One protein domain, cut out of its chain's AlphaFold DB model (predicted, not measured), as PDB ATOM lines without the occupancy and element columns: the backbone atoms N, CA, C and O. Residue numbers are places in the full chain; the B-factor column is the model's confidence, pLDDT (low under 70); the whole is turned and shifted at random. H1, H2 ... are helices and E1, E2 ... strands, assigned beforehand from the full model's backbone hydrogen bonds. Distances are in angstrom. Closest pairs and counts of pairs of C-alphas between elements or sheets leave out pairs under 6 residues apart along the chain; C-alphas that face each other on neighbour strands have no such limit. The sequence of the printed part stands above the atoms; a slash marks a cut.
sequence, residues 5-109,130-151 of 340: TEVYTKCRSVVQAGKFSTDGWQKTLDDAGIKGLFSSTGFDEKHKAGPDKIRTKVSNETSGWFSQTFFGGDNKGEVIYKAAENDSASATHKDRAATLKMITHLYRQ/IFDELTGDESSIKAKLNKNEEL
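What this domain is: This is residues 5 to 109 and 130 to 151 of the 340 residues of the protein "Aspzincin_M35 domain-containing protein" of Motiliproteus sp. MSK22-1 (UniProt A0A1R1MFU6). A clump of mostly crossed helices is built round H7, which runs through the middle; the longest helix, H4, crosses one end of it, H1 and H8 pack on one side of it, and H6 and H9 on another. H2 and H3 pack on the first part of H4, and H5 lies beyond its other end, far from the core. The printed part has 127 residues with nine named helices and one named strand, in the order H1 to H7, E1, H8, H9, and its class is mostly helix. It is compact, with a radius of gyration of the C-alphas of 13.8 A and spans of 42 by 32 by 28 A.

How they stand to each other: H4, residues 50 to 63, touches H7, residues 93 to 104, about perpendicular at 74 degrees, with residues 51 to 55 meeting 100 to 104 alone; the closest C-alphas are those of Arg 55 and Thr 104, 5.2 A. With residues 58 to 62 alone H4 touches H6, residues 76 to 83, only just about perpendicular at 71 degrees, closest at the C-alphas of Thr 62 and Lys 76, 5.7 A. With residues 50 to 54 alone H4 only just touches H2, residues 25 to 31, over 3 pairs of C-alphas within 8 A, the closest those of Leu 29 and Ile 54, 7.3 A. H3, residues 34 to 37, only just touches H4 over 3 such pairs, closest at Ile 34 and Gly 50, 5.8 A. H5, residues 65 to 71, is close to H4 but not clearly touching, the closest C-alphas, of Glu 61 and Ser 67, being 6.9 A apart. H7 is the hub and touches five helices. H1, residues 5 to 17, touches it with residues 11 to 15 alone at a steep tilt of 69 degrees, only just short of perpendicular, closest at the C-alphas of Cys 11 and Thr 99, 5.2 A. H9, residues 138 to 145, touches H6 at a steep tilt of 62 degrees, opposite ways, closest at the C-alphas of Gly 77 and Leu 145, 4.2 A. H8, residues 130 to 133, touches H7, closest at the C-alphas of Ala 98 and Phe 131, 5.6 A. E1, residues 106 to 109, pairs with no named strand. Every O i to N i+4 pair is within hydrogen-bond range in H1, H2, H4, H5, H6, H7 and H9; H3 and H8 are too short for one.

Where its parts are: H4 spans 20.1 A, H1 18.1 A and H7 16.8 A. H1 begins at C-alpha 5 (145.226, 130.723, 140.072), and H9 ends at C-alpha 145 (160.093, 127.863, 125.174).

The domain as a whole: The farthest C-alphas, of Thr 41 and Thr 69, are 43.4 A apart. Residues 110 to 129 are not printed, a gap of 20.6 A between C-alphas 109 and 130. The link from H3 to H4 is long. Residues 64 to 74 have pLDDT under 70.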
ATOM      1  N   THR A   5     144.754 130.922 138.685       96.38
ATOM      2  CA  THR A   5     145.226 130.723 140.072       96.38
ATOM      3  C   THR A   5     145.997 129.423 140.290       96.38
ATOM      4  O   THR A   5     146.884 129.388 141.145       96.38
ATOM      5  N   GLU A   6     145.726 128.367 139.519       96.69
ATOM      6  CA  GLU A   6     146.500 127.119 139.574       96.69
ATOM      7  C   GLU A   6     147.904 127.318 138.994       96.69
ATOM      8  O   GLU A   6     148.888 126.900 139.607       96.69
ATOM      9  N   VAL A   7     148.006 128.037 137.869       97.12
ATOM     10  CA  VAL A   7     149.288 128.441 137.267       97.12
ATOM     11  C   VAL A   7     150.074 129.311 138.241       97.12
ATOM     12  O   VAL A   7     151.237 129.029 138.523       97.12
ATOM     13  N   TYR A   8     149.426 130.330 138.809       97.62
ATOM     14  CA  TYR A   8     150.022 131.220 139.801       97.62
ATOM     15  C   TYR A   8     150.542 130.446 141.018       97.62
ATOM     16  O   TYR A   8     151.686 130.631 141.430       97.62
ATOM     17  N   THR A   9     149.729 129.544 141.574       97.06
ATOM     18  CA  THR A   9     150.086 128.745 142.757       97.06
ATOM     19  C   THR A   9     151.248 127.805 142.465       97.06
ATOM     20  O   THR A   9     152.160 127.679 143.287       97.06
ATOM     21  N   LYS A  10     151.266 127.182 141.282       97.25
ATOM     22  CA  LYS A  10     152.378 126.334 140.856       97.25
ATOM     23  C   LYS A  10     153.663 127.149 140.694       97.25
ATOM     24  O   LYS A  10     154.670 126.771 141.286       97.25
ATOM     25  N   CYS A  11     153.629 128.288 139.994       97.25
ATOM     26  CA  CYS A  11     154.778 129.196 139.887       97.25
ATOM     27  C   CYS A  11     155.280 129.631 141.266       97.25
ATOM     28  O   CYS A  11     156.471 129.521 141.546       97.25
ATOM     29  N   ARG A  12     154.370 130.051 142.152       97.06
ATOM     30  CA  ARG A  12     154.680 130.437 143.532       97.06
ATOM     31  C   ARG A  12     155.409 129.321 144.279       97.06
ATOM     32  O   ARG A  12     156.443 129.579 144.886       97.06
ATOM     33  N   SER A  13     154.911 128.089 144.206       96.50
ATOM     34  CA  SER A  13     155.551 126.928 144.833       96.50
ATOM     35  C   SER A  13     156.968 126.695 144.295       96.50
ATOM     36  O   SER A  13     157.895 126.503 145.082       96.50
ATOM     37  N   VAL A  14     157.154 126.784 142.973       96.81
ATOM     38  CA  VAL A  14     158.458 126.592 142.322       96.81
ATOM     39  C   VAL A  14     159.462 127.669 142.748       96.81
ATOM     40  O   VAL A  14     160.572 127.337 143.158       96.81
ATOM     41  N   VAL A  15     159.084 128.953 142.719       95.50
ATOM     42  CA  VAL A  15     160.002 130.038 143.122       95.50
ATOM     43  C   VAL A  15     160.285 130.040 144.624       95.50
ATOM     44  O   VAL A  15     161.373 130.426 145.042       95.50
ATOM     45  N   GLN A  16     159.334 129.599 145.455       93.69
ATOM     46  CA  GLN A  16     159.517 129.532 146.907       93.69
ATOM     47  C   GLN A  16     160.463 128.416 147.339       93.69
ATOM     48  O   GLN A  16     161.237 128.630 148.277       93.69
ATOM     49  N   ALA A  17     160.408 127.265 146.660       90.62
ATOM     50  CA  ALA A  17     161.342 126.163 146.869       90.62
ATOM     51  C   ALA A  17     162.783 126.549 146.484       90.62
ATOM     52  O   ALA A  17     163.733 126.014 147.056       90.62
ATOM     53  N   GLY A  18     162.935 127.500 145.554       73.94
ATOM     54  CA  GLY A  18     164.226 127.891 144.995       73.94
ATOM     55  C   GLY A  18     164.888 126.740 144.235       73.94
ATOM     56  O   GLY A  18     164.270 125.700 144.012       73.94
ATOM     57  N   LYS A  19     166.165 126.921 143.877       88.69
ATOM     58  CA  LYS A  19     167.027 125.958 143.165       88.69
ATOM     59  C   LYS A  19     166.849 125.955 141.642       88.69
ATOM     60  O   LYS A  19     166.554 124.939 141.019       88.69
ATOM     61  N   PHE A  20     167.058 127.121 141.047       94.00
ATOM     62  CA  PHE A  20     167.370 127.269 139.622       94.00
ATOM     63  C   PHE A  20     168.872 127.044 139.386       94.00
ATOM     64  O   PHE A  20     169.598 126.739 140.338       94.00
ATOM     65  N   SER A  21     169.338 127.157 138.141       89.94
ATOM     66  CA  SER A  21     170.749 126.932 137.810       89.94
ATOM     67  C   SER A  21     171.692 127.767 138.686       89.94
ATOM     68  O   SER A  21     171.436 128.940 138.998       89.94
ATOM     69  N   THR A  22     172.790 127.128 139.096       80.94
ATOM     70  CA  THR A  22     173.859 127.724 139.908       80.94
ATOM     71  C   THR A  22     174.733 128.694 139.120       80.94
ATOM     72  O   THR A  22     175.474 129.461 139.734       80.94
ATOM     73  N   ASP A  23     174.583 128.751 137.796       83.62
ATOM     74  CA  ASP A  23     175.370 129.593 136.887       83.62
ATOM     75  C   ASP A  23     174.880 131.055 136.890       83.62
ATOM     76  O   ASP A  23     174.675 131.700 135.864       83.62
ATOM     77  N   GLY A  24     174.621 131.593 138.085       86.31
ATOM     78  CA  GLY A  24     174.151 132.962 138.308       86.31
ATOM     79  C   GLY A  24     172.640 133.171 138.152       86.31
ATOM     80  O   GLY A  24     172.141 134.234 138.537       86.31
ATOM     81  N   TRP A  25     171.885 132.183 137.661       94.00
ATOM     82  CA  TRP A  25     170.427 132.284 137.501       94.00
ATOM     83  C   TRP A  25     169.688 132.365 138.834       94.00
ATOM     84  O   TRP A  25     168.872 133.271 139.015       94.00
ATOM     85  N   GLN A  26     170.018 131.499 139.798       94.50
ATOM     86  CA  GLN A  26     169.431 131.569 141.140       94.50
ATOM     87  C   GLN A  26     169.668 132.944 141.787       94.50
ATOM     88  O   GLN A  26     168.714 133.603 142.197       94.50
ATOM     89  N   LYS A  27     170.917 133.433 141.771       94.31
ATOM     90  CA  LYS A  27     171.263 134.765 142.289       94.31
ATOM     91  C   LYS A  27     170.473 135.875 141.591       94.31
ATOM     92  O   LYS A  27     169.975 136.781 142.247       94.31
ATOM     93  N   THR A  28     170.327 135.797 140.268       95.81
ATOM     94  CA  THR A  28     169.563 136.788 139.495       95.81
ATOM     95  C   THR A  28     168.096 136.830 139.927       95.81
ATOM     96  O   THR A  28     167.534 137.915 140.059       95.81
ATOM     97  N   LEU A  29     167.470 135.673 140.166       96.56
ATOM     98  CA  LEU A  29     166.084 135.589 140.645       96.56
ATOM     99  C   LEU A  29     165.926 136.172 142.055       96.56
ATOM    100  O   LEU A  29     164.941 136.871 142.319       96.56
ATOM    101  N   ASP A  30     166.900 135.920 142.931       95.69
ATOM    102  CA  ASP A  30     166.924 136.444 144.298       95.69
ATOM    103  C   ASP A  30     167.099 137.974 144.301       95.69
ATOM    104  O   ASP A  30     166.282 138.684 144.889       95.69
ATOM    105  N   ASP A  31     168.066 138.503 143.543       95.94
ATOM    106  CA  ASP A  31     168.305 139.949 143.370       95.94
ATOM    107  C   ASP A  31     167.135 140.668 142.664       95.94
ATOM    108  O   ASP A  31     166.904 141.877 142.818       95.94
ATOM    109  N   ALA A  32     166.393 139.938 141.830       96.88
ATOM    110  CA  ALA A  32     165.171 140.409 141.194       96.88
ATOM    111  C   ALA A  32     163.957 140.369 142.139       96.88
ATOM    112  O   ALA A  32     162.930 140.971 141.823       96.88
ATOM    113  N   GLY A  33     164.068 139.716 143.301       96.88
ATOM    114  CA  GLY A  33     162.993 139.590 144.280       96.88
ATOM    115  C   GLY A  33     161.841 138.700 143.814       96.88
ATOM    116  O   GLY A  33     160.711 138.876 144.266       96.88
ATOM    117  N   ILE A  34     162.094 137.742 142.916       97.50
ATOM    118  CA  ILE A  34     161.041 136.911 142.306       97.50
ATOM    119  C   ILE A  34     160.282 136.081 143.342       97.50
ATOM    120  O   ILE A  34     159.071 135.911 143.229       97.50
ATOM    121  N   LYS A  35     160.949 135.616 144.402       96.06
ATOM    122  CA  LYS A  35     160.264 134.923 145.500       96.06
ATOM    123  C   LYS A  35     159.221 135.812 146.189       96.06
ATOM    124  O   LYS A  35     158.147 135.327 146.533       96.06
ATOM    125  N   GLY A  36     159.534 137.097 146.377       96.06
ATOM    126  CA  GLY A  36     158.627 138.076 146.980       96.06
ATOM    127  C   GLY A  36     157.529 138.548 146.026       96.06
ATOM    128  O   GLY A  36     156.443 138.892 146.476       96.06
ATOM    129  N   LEU A  37     157.776 138.505 144.711       97.19
ATOM    130  CA  LEU A  37     156.780 138.844 143.694       97.19
ATOM    131  C   LEU A  37     155.516 137.981 143.815       97.19
ATOM    132  O   LEU A  37     154.419 138.511 143.695       97.19
ATOM    133  N   PHE A  38     155.647 136.678 144.074       96.31
ATOM    134  CA  PHE A  38     154.510 135.761 144.203       96.31
ATOM    135  C   PHE A  38     154.007 135.669 145.658       96.31
ATOM    136  O   PHE A  38     154.275 134.702 146.384       96.31
ATOM    137  N   SER A  39     153.241 136.674 146.094       94.12
ATOM    138  CA  SER A  39     152.645 136.709 147.436       94.12
ATOM    139  C   SER A  39     151.450 135.747 147.591       94.12
ATOM    140  O   SER A  39     151.030 135.067 146.652       94.12
ATOM    141  N   SER A  40     150.877 135.657 148.793       91.31
ATOM    142  CA  SER A  40     149.641 134.895 149.037       91.31
ATOM    143  C   SER A  40     148.384 135.532 148.443       91.31
ATOM    144  O   SER A  40     147.365 134.856 148.372       91.31
ATOM    145  N   THR A  41     148.441 136.800 148.041       90.88
ATOM    146  CA  THR A  41     147.288 137.583 147.570       90.88
ATOM    147  C   THR A  41     147.556 138.212 146.203       90.88
ATOM    148  O   THR A  41     147.086 139.308 145.925       90.88
ATOM    149  N   GLY A  42     148.347 137.547 145.357       94.25
ATOM    150  CA  GLY A  42     148.709 138.024 144.019       94.25
ATOM    151  C   GLY A  42     150.092 138.670 143.951       94.25
ATOM    152  O   GLY A  42     150.914 138.516 144.858       94.25
ATOM    153  N   PHE A  43     150.373 139.371 142.857       96.19
ATOM    154  CA  PHE A  43     151.701 139.932 142.620       96.19
ATOM    155  C   PHE A  43     152.015 141.116 143.547       96.19
ATOM    156  O   PHE A  43     151.214 142.042 143.664       96.19
ATOM    157  N   ASP A  44     153.186 141.099 144.193       94.62
ATOM    158  CA  ASP A  44     153.630 142.186 145.074       94.62
ATOM    159  C   ASP A  44     154.318 143.302 144.276       94.62
ATOM    160  O   ASP A  44     155.345 143.117 143.610       94.62
ATOM    161  N   GLU A  45     153.766 144.507 144.391       92.69
ATOM    162  CA  GLU A  45     154.240 145.690 143.695       92.69
ATOM    163  C   GLU A  45     155.671 146.117 144.062       92.69
ATOM    164  O   GLU A  45     156.332 146.785 143.255       92.69
ATOM    165  N   LYS A  46     156.174 145.717 145.240       94.00
ATOM    166  CA  LYS A  46     157.561 145.958 145.676       94.00
ATOM    167  C   LYS A  46     158.571 145.269 144.763       94.00
ATOM    168  O   LYS A  46     159.684 145.762 144.591       94.00
ATOM    169  N   HIS A  47     158.166 144.170 144.130       96.38
ATOM    170  CA  HIS A  47     159.012 143.351 143.264       96.38
ATOM    171  C   HIS A  47     158.690 143.531 141.773       96.38
ATOM    172  O   HIS A  47     159.086 142.719 140.938       96.38
ATOM    173  N   LYS A  48     158.029 144.641 141.408       94.56
ATOM    174  CA  LYS A  48     157.605 144.966 140.032       94.56
ATOM    175  C   LYS A  48     158.675 144.888 138.953       94.56
ATOM    176  O   LYS A  48     158.358 144.582 137.814       94.56
ATOM    177  N   ALA A  49     159.919 145.208 139.299       96.44
ATOM    178  CA  ALA A  49     161.027 145.213 138.351       96.44
ATOM    179  C   ALA A  49     161.562 143.798 138.079       96.44
ATOM    180  O   ALA A  49     162.405 143.619 137.206       96.44
ATOM    181  N   GLY A  50     161.107 142.800 138.843       97.62
ATOM    182  CA  GLY A  50     161.557 141.420 138.741       97.62
ATOM    183  C   GLY A  50     161.388 140.846 137.333       97.62
ATOM    184  O   GLY A  50     162.397 140.477 136.734       97.62
ATOM    185  N   PRO A  51     160.168 140.823 136.761       98.19
ATOM    186  CA  PRO A  51     159.941 140.320 135.406       98.19
ATOM    187  C   PRO A  51     160.848 140.974 134.356       98.19
ATOM    188  O   PRO A  51     161.462 140.274 133.557       98.19
ATOM    189  N   ASP A  52     161.027 142.295 134.410       97.62
ATOM    190  CA  ASP A  52     161.873 143.050 133.474       97.62
ATOM    191  C   ASP A  52     163.353 142.672 133.588       97.62
ATOM    192  O   ASP A  52     164.034 142.500 132.571       97.62
ATOM    193  N   LYS A  53     163.853 142.483 134.817       97.50
ATOM    194  CA  LYS A  53     165.215 141.985 135.064       97.50
ATOM    195  C   LYS A  53     165.408 140.590 134.471       97.50
ATOM    196  O   LYS A  53     166.430 140.342 133.837       97.50
ATOM    197  N   ILE A  54     164.422 139.701 134.622       97.56
ATOM    198  CA  ILE A  54     164.484 138.345 134.058       97.56
ATOM    199  C   ILE A  54     164.416 138.376 132.530       97.56
ATOM    200  O   ILE A  54     165.251 137.747 131.881       97.56
ATOM    201  N   ARG A  55     163.513 139.167 131.933       96.69
ATOM    202  CA  ARG A  55     163.465 139.381 130.473       96.69
ATOM    203  C   ARG A  55     164.802 139.904 129.938       96.69
ATOM    204  O   ARG A  55     165.302 139.392 128.939       96.69
ATOM    205  N   THR A  56     165.412 140.867 130.630       95.12
ATOM    206  CA  THR A  56     166.728 141.426 130.273       95.12
ATOM    207  C   THR A  56     167.828 140.371 130.359       95.12
ATOM    208  O   THR A  56     168.632 140.255 129.436       95.12
ATOM    209  N   LYS A  57     167.848 139.551 131.420       94.44
ATOM    210  CA  LYS A  57     168.824 138.460 131.566       94.44
ATOM    211  C   LYS A  57     168.716 137.450 130.426       94.44
ATOM    212  O   LYS A  57     169.733 137.141 129.811       94.44
ATOM    213  N   VAL A  58     167.496 137.002 130.107       93.94
ATOM    214  CA  VAL A  58     167.246 136.091 128.976       93.94
ATOM    215  C   VAL A  58     167.734 136.719 127.672       93.94
ATOM    216  O   VAL A  58     168.454 136.074 126.916       93.94
ATOM    217  N   SER A  59     167.392 137.986 127.419       91.44
ATOM    218  CA  SER A  59     167.810 138.693 126.205       91.44
ATOM    219  C   SER A  59     169.333 138.775 126.076       91.44
ATOM    220  O   SER A  59     169.862 138.467 125.014       91.44
ATOM    221  N   ASN A  60     170.035 139.136 127.153       89.94
ATOM    222  CA  ASN A  60     171.493 139.286 127.157       89.94
ATOM    223  C   ASN A  60     172.226 137.953 126.959       89.94
ATOM    224  O   ASN A  60     173.228 137.899 126.254       89.94
ATOM    225  N   GLU A  61     171.738 136.867 127.561       89.56
ATOM    226  CA  GLU A  61     172.315 135.536 127.330       89.56
ATOM    227  C   GLU A  61     172.017 135.013 125.924       89.56
ATOM    228  O   GLU A  61     172.832 134.298 125.345       89.56
ATOM    229  N   THR A  62     170.891 135.423 125.336       85.81
ATOM    230  CA  THR A  62     170.523 135.042 123.969       85.81
ATOM    231  C   THR A  62     171.367 135.773 122.920       85.81
ATOM    232  O   THR A  62     171.731 135.179 121.904       85.81
ATOM    233  N   SER A  63     171.702 137.046 123.155       79.12
ATOM    234  CA  SER A  63     172.553 137.859 122.272       79.12
ATOM    235  C   SER A  63     174.056 137.683 122.518       79.12
ATOM    236  O   SER A  63     174.864 138.209 121.756       79.12
ATOM    237  N   GLY A  64     174.447 136.944 123.560       69.94
ATOM    238  CA  GLY A  64     175.846 136.703 123.894       69.94
ATOM    239  C   GLY A  64     176.596 135.907 122.822       69.94
ATOM    240  O   GLY A  64     176.023 135.042 122.156       69.94
ATOM    241  N   TRP A  65     177.908 136.158 122.710       64.69
ATOM    242  CA  TRP A  65     178.818 135.491 121.765       64.69
ATOM    243  C   TRP A  65     178.631 133.971 121.728       64.69
ATOM    244  O   TRP A  65     178.530 133.391 120.652       64.69
ATOM    245  N   PHE A  66     178.541 133.324 122.894       63.88
ATOM    246  CA  PHE A  66     178.373 131.874 122.981       63.88
ATOM    247  C   PHE A  66     177.053 131.406 122.346       63.88
ATOM    248  O   PHE A  66     177.051 130.459 121.567       63.88
ATOM    249  N   SER A  67     175.946 132.103 122.612       65.25
ATOM    250  CA  SER A  67     174.638 131.765 122.039       65.25
ATOM    251  C   SER A  67     174.598 131.980 120.524       65.25
ATOM    252  O   SER A  67     174.121 131.128 119.776       65.25
ATOM    253  N   GLN A  68     175.184 133.084 120.057       67.19
ATOM    254  CA  GLN A  68     175.327 133.387 118.631       67.19
ATOM    255  C   GLN A  68     176.202 132.349 117.907       67.19
ATOM    256  O   GLN A  68     175.850 131.902 116.820       67.19
ATOM    257  N   THR A  69     177.305 131.924 118.530       59.97
ATOM    258  CA  THR A  69     178.298 131.016 117.929       59.97
ATOM    259  C   THR A  69     177.824 129.563 117.888       59.97
ATOM    260  O   THR A  69     178.044 128.881 116.893       59.97
ATOM    261  N   PHE A  70     177.178 129.074 118.951       59.09
ATOM    262  CA  PHE A  70     176.817 127.655 119.066       59.09
ATOM    263  C   PHE A  70     175.370 127.342 118.677       59.09
ATOM    264  O   PHE A  70     175.068 126.187 118.387       59.09
ATOM    265  N   PHE A  71     174.479 128.339 118.654       61.06
ATOM    266  CA  PHE A  71     173.049 128.110 118.428       61.06
ATOM    267  C   PHE A  71     172.417 128.969 117.323       61.06
ATOM    268  O   PHE A  71     171.209 128.886 117.127       61.06
ATOM    269  N   GLY A  72     173.196 129.768 116.582       54.44
ATOM    270  CA  GLY A  72     172.723 130.433 115.358       54.44
ATOM    271  C   GLY A  72     171.765 131.621 115.549       54.44
ATOM    272  O   GLY A  72     171.141 132.042 114.578       54.44
ATOM    273  N   GLY A  73     171.663 132.187 116.759       57.19
ATOM    274  CA  GLY A  73     170.836 133.369 117.059       57.19
ATOM    275  C   GLY A  73     169.408 133.075 117.568       57.19
ATOM    276  O   GLY A  73     168.900 131.971 117.428       57.19
ATOM    277  N   ASP A  74     168.808 134.073 118.242       63.75
ATOM    278  CA  ASP A  74     167.514 134.092 118.978       63.75
ATOM    279  C   ASP A  74     167.010 132.754 119.572       63.75
ATOM    280  O   ASP A  74     165.886 132.318 119.328       63.75
ATOM    281  N   ASN A  75     167.835 132.105 120.404       83.62
ATOM    282  CA  ASN A  75     167.515 130.836 121.068       83.62
ATOM    283  C   ASN A  75     167.127 131.005 122.557       83.62
ATOM    284  O   ASN A  75     167.714 130.396 123.455       83.62
ATOM    285  N   LYS A  76     166.133 131.856 122.846       90.31
ATOM    286  CA  LYS A  76     165.662 132.137 124.225       90.31
ATOM    287  C   LYS A  76     165.214 130.884 124.985       90.31
ATOM    288  O   LYS A  76     165.300 130.829 126.209       90.31
ATOM    289  N   GLY A  77     164.710 129.886 124.272       92.62
ATOM    290  CA  GLY A  77     164.240 128.617 124.805       92.62
ATOM    291  C   GLY A  77     165.367 127.773 125.381       92.62
ATOM    292  O   GLY A  77     165.197 127.215 126.461       92.62
ATOM    293  N   GLU A  78     166.531 127.758 124.730       92.19
ATOM    294  CA  GLU A  78     167.751 127.135 125.257       92.19
ATOM    295  C   GLU A  78     168.198 127.803 126.558       92.19
ATOM    296  O   GLU A  78     168.455 127.123 127.550       92.19
ATOM    297  N   VAL A  79     168.227 129.141 126.568       93.56
ATOM    298  CA  VAL A  79     168.595 129.942 127.742       93.56
ATOM    299  C   VAL A  79     167.666 129.640 128.918       93.56
ATOM    300  O   VAL A  79     168.135 129.326 130.009       93.56
ATOM    301  N   ILE A  80     166.346 129.668 128.703       96.12
ATOM    302  CA  ILE A  80     165.359 129.375 129.755       96.12
ATOM    303  C   ILE A  80     165.465 127.921 130.238       96.12
ATOM    304  O   ILE A  80     165.329 127.661 131.433       96.12
ATOM    305  N   TYR A  81     165.700 126.971 129.330       95.50
ATOM    306  CA  TYR A  81     165.843 125.564 129.693       95.50
ATOM    307  C   TYR A  81     167.072 125.342 130.582       95.50
ATOM    308  O   TYR A  81     166.941 124.769 131.662       95.50
ATOM    309  N   LYS A  82     168.236 125.883 130.203       93.62
ATOM    310  CA  LYS A  82     169.470 125.824 131.009       93.62
ATOM    311  C   LYS A  82     169.342 126.555 132.340       93.62
ATOM    312  O   LYS A  82     169.735 126.034 133.378       93.62
ATOM    313  N   ALA A  83     168.704 127.724 132.349       95.19
ATOM    314  CA  ALA A  83     168.417 128.474 133.572       95.19
ATOM    315  C   ALA A  83     167.616 127.663 134.607       95.19
ATOM    316  O   ALA A  83     167.704 127.903 135.814       95.19
ATOM    317  N   ALA A  84     166.827 126.700 134.136       96.12
ATOM    318  CA  ALA A  84     166.020 125.812 134.954       96.12
ATOM    319  C   ALA A  84     166.742 124.512 135.366       96.12
ATOM    320  O   ALA A  84     166.157 123.717 136.102       96.12
ATOM    321  N   GLU A  85     167.975 124.261 134.935       93.81
ATOM    322  CA  GLU A  85     168.703 123.020 135.223       93.81
ATOM    323  C   GLU A  85     169.267 123.025 136.651       93.81
ATOM    324  O   GLU A  85     170.020 123.916 137.035       93.81
ATOM    325  N   ASN A  86     168.828 122.065 137.469       92.75
ATOM    326  CA  ASN A  86     169.297 121.866 138.842       92.75
ATOM    327  C   ASN A  86     168.769 120.520 139.364       92.75
ATOM    328  O   ASN A  86     167.572 120.387 139.640       92.75
ATOM    329  N   ASP A  87     169.642 119.529 139.519       87.00
ATOM    330  CA  ASP A  87     169.241 118.170 139.919       87.00
ATOM    331  C   ASP A  87     168.888 118.051 141.405       87.00
ATOM    332  O   ASP A  87     168.208 117.121 141.830       87.00
ATOM    333  N   SER A  88     169.299 119.024 142.221       86.81
ATOM    334  CA  SER A  88     169.019 119.047 143.663       86.81
ATOM    335  C   SER A  88     167.649 119.644 144.008       86.81
ATOM    336  O   SER A  88     167.315 119.826 145.188       86.81
ATOM    337  N   ALA A  89     166.871 120.032 143.002       89.12
ATOM    338  CA  ALA A  89     165.623 120.761 143.148       89.12
ATOM    339  C   ALA A  89     164.398 119.836 143.171       89.12
ATOM    340  O   ALA A  89     164.317 118.869 142.425       89.12
ATOM    341  N   SER A  90     163.421 120.149 144.031       88.19
ATOM    342  CA  SER A  90     162.225 119.314 144.231       88.19
ATOM    343  C   SER A  90     161.168 119.478 143.136       88.19
ATOM    344  O   SER A  90     160.424 118.543 142.848       88.19
ATOM    345  N   ALA A  91     161.071 120.665 142.531       91.75
ATOM    346  CA  ALA A  91     160.254 120.873 141.341       91.75
ATOM    347  C   ALA A  91     160.867 120.131 140.146       91.75
ATOM    348  O   ALA A  91     162.075 119.922 140.100       91.75
ATOM    349  N   THR A  92     160.067 119.776 139.141       93.69
ATOM    350  CA  THR A  92     160.638 119.216 137.908       93.69
ATOM    351  C   THR A  92     161.392 120.300 137.128       93.69
ATOM    352  O   THR A  92     161.075 121.490 137.226       93.69
ATOM    353  N   HIS A  93     162.375 119.903 136.317       94.75
ATOM    354  CA  HIS A  93     163.087 120.819 135.413       94.75
ATOM    355  C   HIS A  93     162.112 121.600 134.519       94.75
ATOM    356  O   HIS A  93     162.170 122.825 134.419       94.75
ATOM    357  N   LYS A  94     161.123 120.891 133.978       95.06
ATOM    358  CA  LYS A  94     160.020 121.442 133.192       95.06
ATOM    359  C   LYS A  94     159.208 122.498 133.947       95.06
ATOM    360  O   LYS A  94     158.909 123.546 133.384       95.06
ATOM    361  N   ASP A  95     158.872 122.251 135.215       96.62
ATOM    362  CA  ASP A  95     158.131 123.213 136.041       96.62
ATOM    363  C   ASP A  95     158.939 124.498 136.271       96.62
ATOM    364  O   ASP A  95     158.388 125.602 136.238       96.62
ATOM    365  N   ARG A  96     160.258 124.383 136.464       97.38
ATOM    366  CA  ARG A  96     161.155 125.543 136.582       97.38
ATOM    367  C   ARG A  96     161.242 126.328 135.273       97.38
ATOM    368  O   ARG A  96     161.106 127.550 135.300       97.38
ATOM    369  N   ALA A  97     161.369 125.647 134.136       97.75
ATOM    370  CA  ALA A  97     161.383 126.292 132.823       97.75
ATOM    371  C   ALA A  97     160.046 126.993 132.510       97.75
ATOM    372  O   ALA A  97     160.035 128.145 132.077       97.75
ATOM    373  N   ALA A  98     158.914 126.345 132.810       98.19
ATOM    374  CA  ALA A  98     157.576 126.937 132.718       98.19
ATOM    375  C   ALA A  98     157.438 128.189 133.595       98.19
ATOM    376  O   ALA A  98     156.900 129.203 133.154       98.19
ATOM    377  N   THR A  99     157.970 128.144 134.818       98.44
ATOM    378  CA  THR A  99     157.949 129.275 135.753       98.44
ATOM    379  C   THR A  99     158.743 130.465 135.216       98.44
ATOM    380  O   THR A  99     158.223 131.579 135.180       98.44
ATOM    381  N   LEU A 100     159.969 130.240 134.733       98.25
ATOM    382  CA  LEU A 100     160.775 131.289 134.098       98.25
ATOM    383  C   LEU A 100     160.068 131.869 132.873       98.25
ATOM    384  O   LEU A 100     159.996 133.088 132.726       98.25
ATOM    385  N   LYS A 101     159.477 131.008 132.037       98.19
ATOM    386  CA  LYS A 101     158.715 131.436 130.866       98.19
ATOM    387  C   LYS A 101     157.523 132.311 131.254       98.19
ATOM    388  O   LYS A 101     157.320 133.365 130.658       98.19
ATOM    389  N   MET A 102     156.771 131.927 132.283       98.25
ATOM    390  CA  MET A 102     155.658 132.732 132.785       98.25
ATOM    391  C   MET A 102     156.127 134.111 133.267       98.25
ATOM    392  O   MET A 102     155.537 135.119 132.888       98.25
ATOM    393  N   ILE A 103     157.225 134.167 134.029       98.44
ATOM    394  CA  ILE A 103     157.815 135.426 134.512       98.44
ATOM    395  C   ILE A 103     158.233 136.322 133.340       98.44
ATOM    396  O   ILE A 103     157.989 137.524 133.383       98.44
ATOM    397  N   THR A 104     158.808 135.764 132.270       97.88
ATOM    398  CA  THR A 104     159.196 136.548 131.080       97.88
ATOM    399  C   THR A 104     158.021 137.111 130.282       97.88
ATOM    400  O   THR A 104     158.235 137.953 129.420       97.88
ATOM    401  N   HIS A 105     156.798 136.671 130.569       98.31
ATOM    402  CA  HIS A 105     155.566 137.110 129.912       98.31
ATOM    403  C   HIS A 105     154.599 137.801 130.888       98.31
ATOM    404  O   HIS A 105     153.416 137.984 130.591       98.31
ATOM    405  N   LEU A 106     155.094 138.174 132.071       98.31
ATOM    406  CA  LEU A 106     154.357 138.906 133.091       98.31
ATOM    407  C   LEU A 106     154.762 140.383 133.078       98.31
ATOM    408  O   LEU A 106     155.940 140.721 133.171       98.31
ATOM    409  N   TYR A 107     153.768 141.265 133.037       97.44
ATOM    410  CA  TYR A 107     153.958 142.707 132.948       97.44
ATOM    411  C   TYR A 107     153.200 143.422 134.050       97.44
ATOM    412  O   TYR A 107     152.004 143.202 134.232       97.44
ATOM    413  N   ARG A 108     153.864 144.359 134.727       95.62
ATOM    414  CA  ARG A 108     153.154 145.409 135.458       95.62
ATOM    415  C   ARG A 108     152.832 146.528 134.473       95.62
ATOM    416  O   ARG A 108     153.691 147.350 134.169       95.62
ATOM    417  N   GLN A 109     151.604 146.557 133.967       94.81
ATOM    418  CA  GLN A 109     151.209 147.470 132.896       94.81
ATOM    419  C   GLN A 109     151.071 148.921 133.367       94.81
ATOM    420  O   GLN A 109     151.413 149.853 132.642       94.81
ATOM    421  N   ILE A 130     150.777 127.223 130.542       96.94
ATOM    422  CA  ILE A 130     152.236 127.083 130.368       96.94
ATOM    423  C   ILE A 130     152.813 125.749 130.884       96.94
ATOM    424  O   ILE A 130     153.629 125.136 130.204       96.94
ATOM    425  N   PHE A 131     152.376 125.264 132.049       97.12
ATOM    426  CA  PHE A 131     152.858 123.998 132.622       97.12
ATOM    427  C   PHE A 131     152.384 122.754 131.853       97.12
ATOM    428  O   PHE A 131     153.063 121.721 131.859       97.12
ATOM    429  N   ASP A 132     151.235 122.864 131.187       96.75
ATOM    430  CA  ASP A 132     150.639 121.814 130.360       96.75
ATOM    431  C   ASP A 132     151.135 121.885 128.905       96.75
ATOM    432  O   ASP A 132     150.992 120.920 128.153       96.75
ATOM    433  N   GLU A 133     151.720 123.019 128.510       95.50
ATOM    434  CA  GLU A 133     152.241 123.267 127.165       95.50
ATOM    435  C   GLU A 133     153.641 122.680 126.955       95.50
ATOM    436  O   GLU A 133     153.985 122.256 125.851       95.50
ATOM    437  N   LEU A 134     154.456 122.642 128.014       95.69
ATOM    438  CA  LEU A 134     155.772 122.013 127.978       95.69
ATOM    439  C   LEU A 134     155.600 120.503 128.170       95.69
ATOM    440  O   LEU A 134     155.378 120.035 129.286       95.69
ATOM    441  N   THR A 135     155.669 119.731 127.091       93.56
ATOM    442  CA  THR A 135     155.606 118.262 127.094       93.56
ATOM    443  C   THR A 135     156.530 117.690 126.017       93.56
ATOM    444  O   THR A 135     156.950 118.411 125.113       93.56
ATOM    445  N   GLY A 136     156.841 116.394 126.112       94.00
ATOM    446  CA  GLY A 136     157.723 115.705 125.168       94.00
ATOM    447  C   GLY A 136     159.184 115.688 125.610       94.00
ATOM    448  O   GLY A 136     159.485 115.814 126.798       94.00
ATOM    449  N   ASP A 137     160.069 115.480 124.640       95.00
ATOM    450  CA  ASP A 137     161.516 115.476 124.837       95.00
ATOM    451  C   ASP A 137     162.090 116.895 125.001       95.00
ATOM    452  O   ASP A 137     161.400 117.910 124.861       95.00
ATOM    453  N   GLU A 138     163.382 116.974 125.319       94.19
ATOM    454  CA  GLU A 138     164.103 118.235 125.504       94.19
ATOM    455  C   GLU A 138     163.974 119.170 124.292       94.19
ATOM    456  O   GLU A 138     163.704 120.362 124.455       94.19
ATOM    457  N   SER A 139     164.111 118.624 123.080       93.25
ATOM    458  CA  SER A 139     163.989 119.384 121.832       93.25
ATOM    459  C   SER A 139     162.607 120.033 121.707       93.25
ATOM    460  O   SER A 139     162.493 121.238 121.458       93.25
ATOM    461  N   SER A 140     161.545 119.270 121.981       94.94
ATOM    462  CA  SER A 140     160.159 119.750 121.961       94.94
ATOM    463  C   SER A 140     159.912 120.839 123.008       94.94
ATOM    464  O   SER A 140     159.286 121.862 122.711       94.94
ATOM    465  N   ILE A 141     160.444 120.662 124.223       96.25
ATOM    466  CA  ILE A 141     160.328 121.652 125.301       96.25
ATOM    467  C   ILE A 141     161.035 122.954 124.909       96.25
ATOM    468  O   ILE A 141     160.437 124.028 125.004       96.25
ATOM    469  N   LYS A 142     162.278 122.881 124.424       95.06
ATOM    470  CA  LYS A 142     163.049 124.053 123.981       95.06
ATOM    471  C   LYS A 142     162.364 124.779 122.823       95.06
ATOM    472  O   LYS A 142     162.253 126.006 122.851       95.06
ATOM    473  N   ALA A 143     161.813 124.042 121.858       93.88
ATOM    474  CA  ALA A 143     161.048 124.610 120.750       93.88
ATOM    475  C   ALA A 143     159.800 125.379 121.225       93.88
ATOM    476  O   ALA A 143     159.491 126.446 120.687       93.88
ATOM    477  N   LYS A 144     159.100 124.880 122.255       96.12
ATOM    478  CA  LYS A 144     157.981 125.597 122.888       96.12
ATOM    479  C   LYS A 144     158.451 126.832 123.650       96.12
ATOM    480  O   LYS A 144     157.896 127.907 123.447       96.12
ATOM    481  N   LEU A 145     159.514 126.726 124.446       96.69
ATOM    482  CA  LEU A 145     160.093 127.863 125.174       96.69
ATOM    483  C   LEU A 145     160.596 128.982 124.242       96.69
ATOM    484  O   LEU A 145     160.574 130.153 124.628       96.69
ATOM    485  N   ASN A 146     160.986 128.648 123.008       95.00
ATOM    486  CA  ASN A 146     161.359 129.606 121.962       95.00
ATOM    487  C   ASN A 146     160.182 130.413 121.389       95.00
ATOM    488  O   ASN A 146     160.406 131.411 120.703       95.00
ATOM    489  N   LYS A 147     158.926 130.046 121.666       95.44
ATOM    490  CA  LYS A 147     157.763 130.847 121.256       95.44
ATOM    491  C   LYS A 147     157.665 132.084 122.134       95.44
ATOM    492  O   LYS A 147     157.431 131.960 123.329       95.44
ATOM    493  N   ASN A 148     157.913 133.265 121.578       93.19
ATOM    494  CA  ASN A 148     157.985 134.520 122.338       93.19
ATOM    495  C   ASN A 148     157.024 135.597 121.837       93.19
ATOM    496  O   ASN A 148     156.906 136.632 122.486       93.19
ATOM    497  N   GLU A 149     156.362 135.381 120.701       95.06
ATOM    498  CA  GLU A 149     155.387 136.340 120.204       95.06
ATOM    499  C   GLU A 149     154.148 136.299 121.092       95.06
ATOM    500  O   GLU A 149     153.524 135.256 121.269       95.06
ATOM    501  N   GLU A 150     153.837 137.429 121.710       96.12
ATOM    502  CA  GLU A 150     152.852 137.482 122.778       96.12
ATOM    503  C   GLU A 150     151.426 137.575 122.253       96.12
ATOM    504  O   GLU A 150     151.158 138.163 121.205       96.12
ATOM    505  N   LEU A 151     150.493 137.032 123.030       95.06
ATOM    506  CA  LEU A 151     149.075 137.062 122.705       95.06
ATOM    507  C   LEU A 151     148.472 138.476 122.728       95.06
ATOM    508  O   LEU A 151     147.569 138.763 121.941       95.06
TER     509      LEU A 151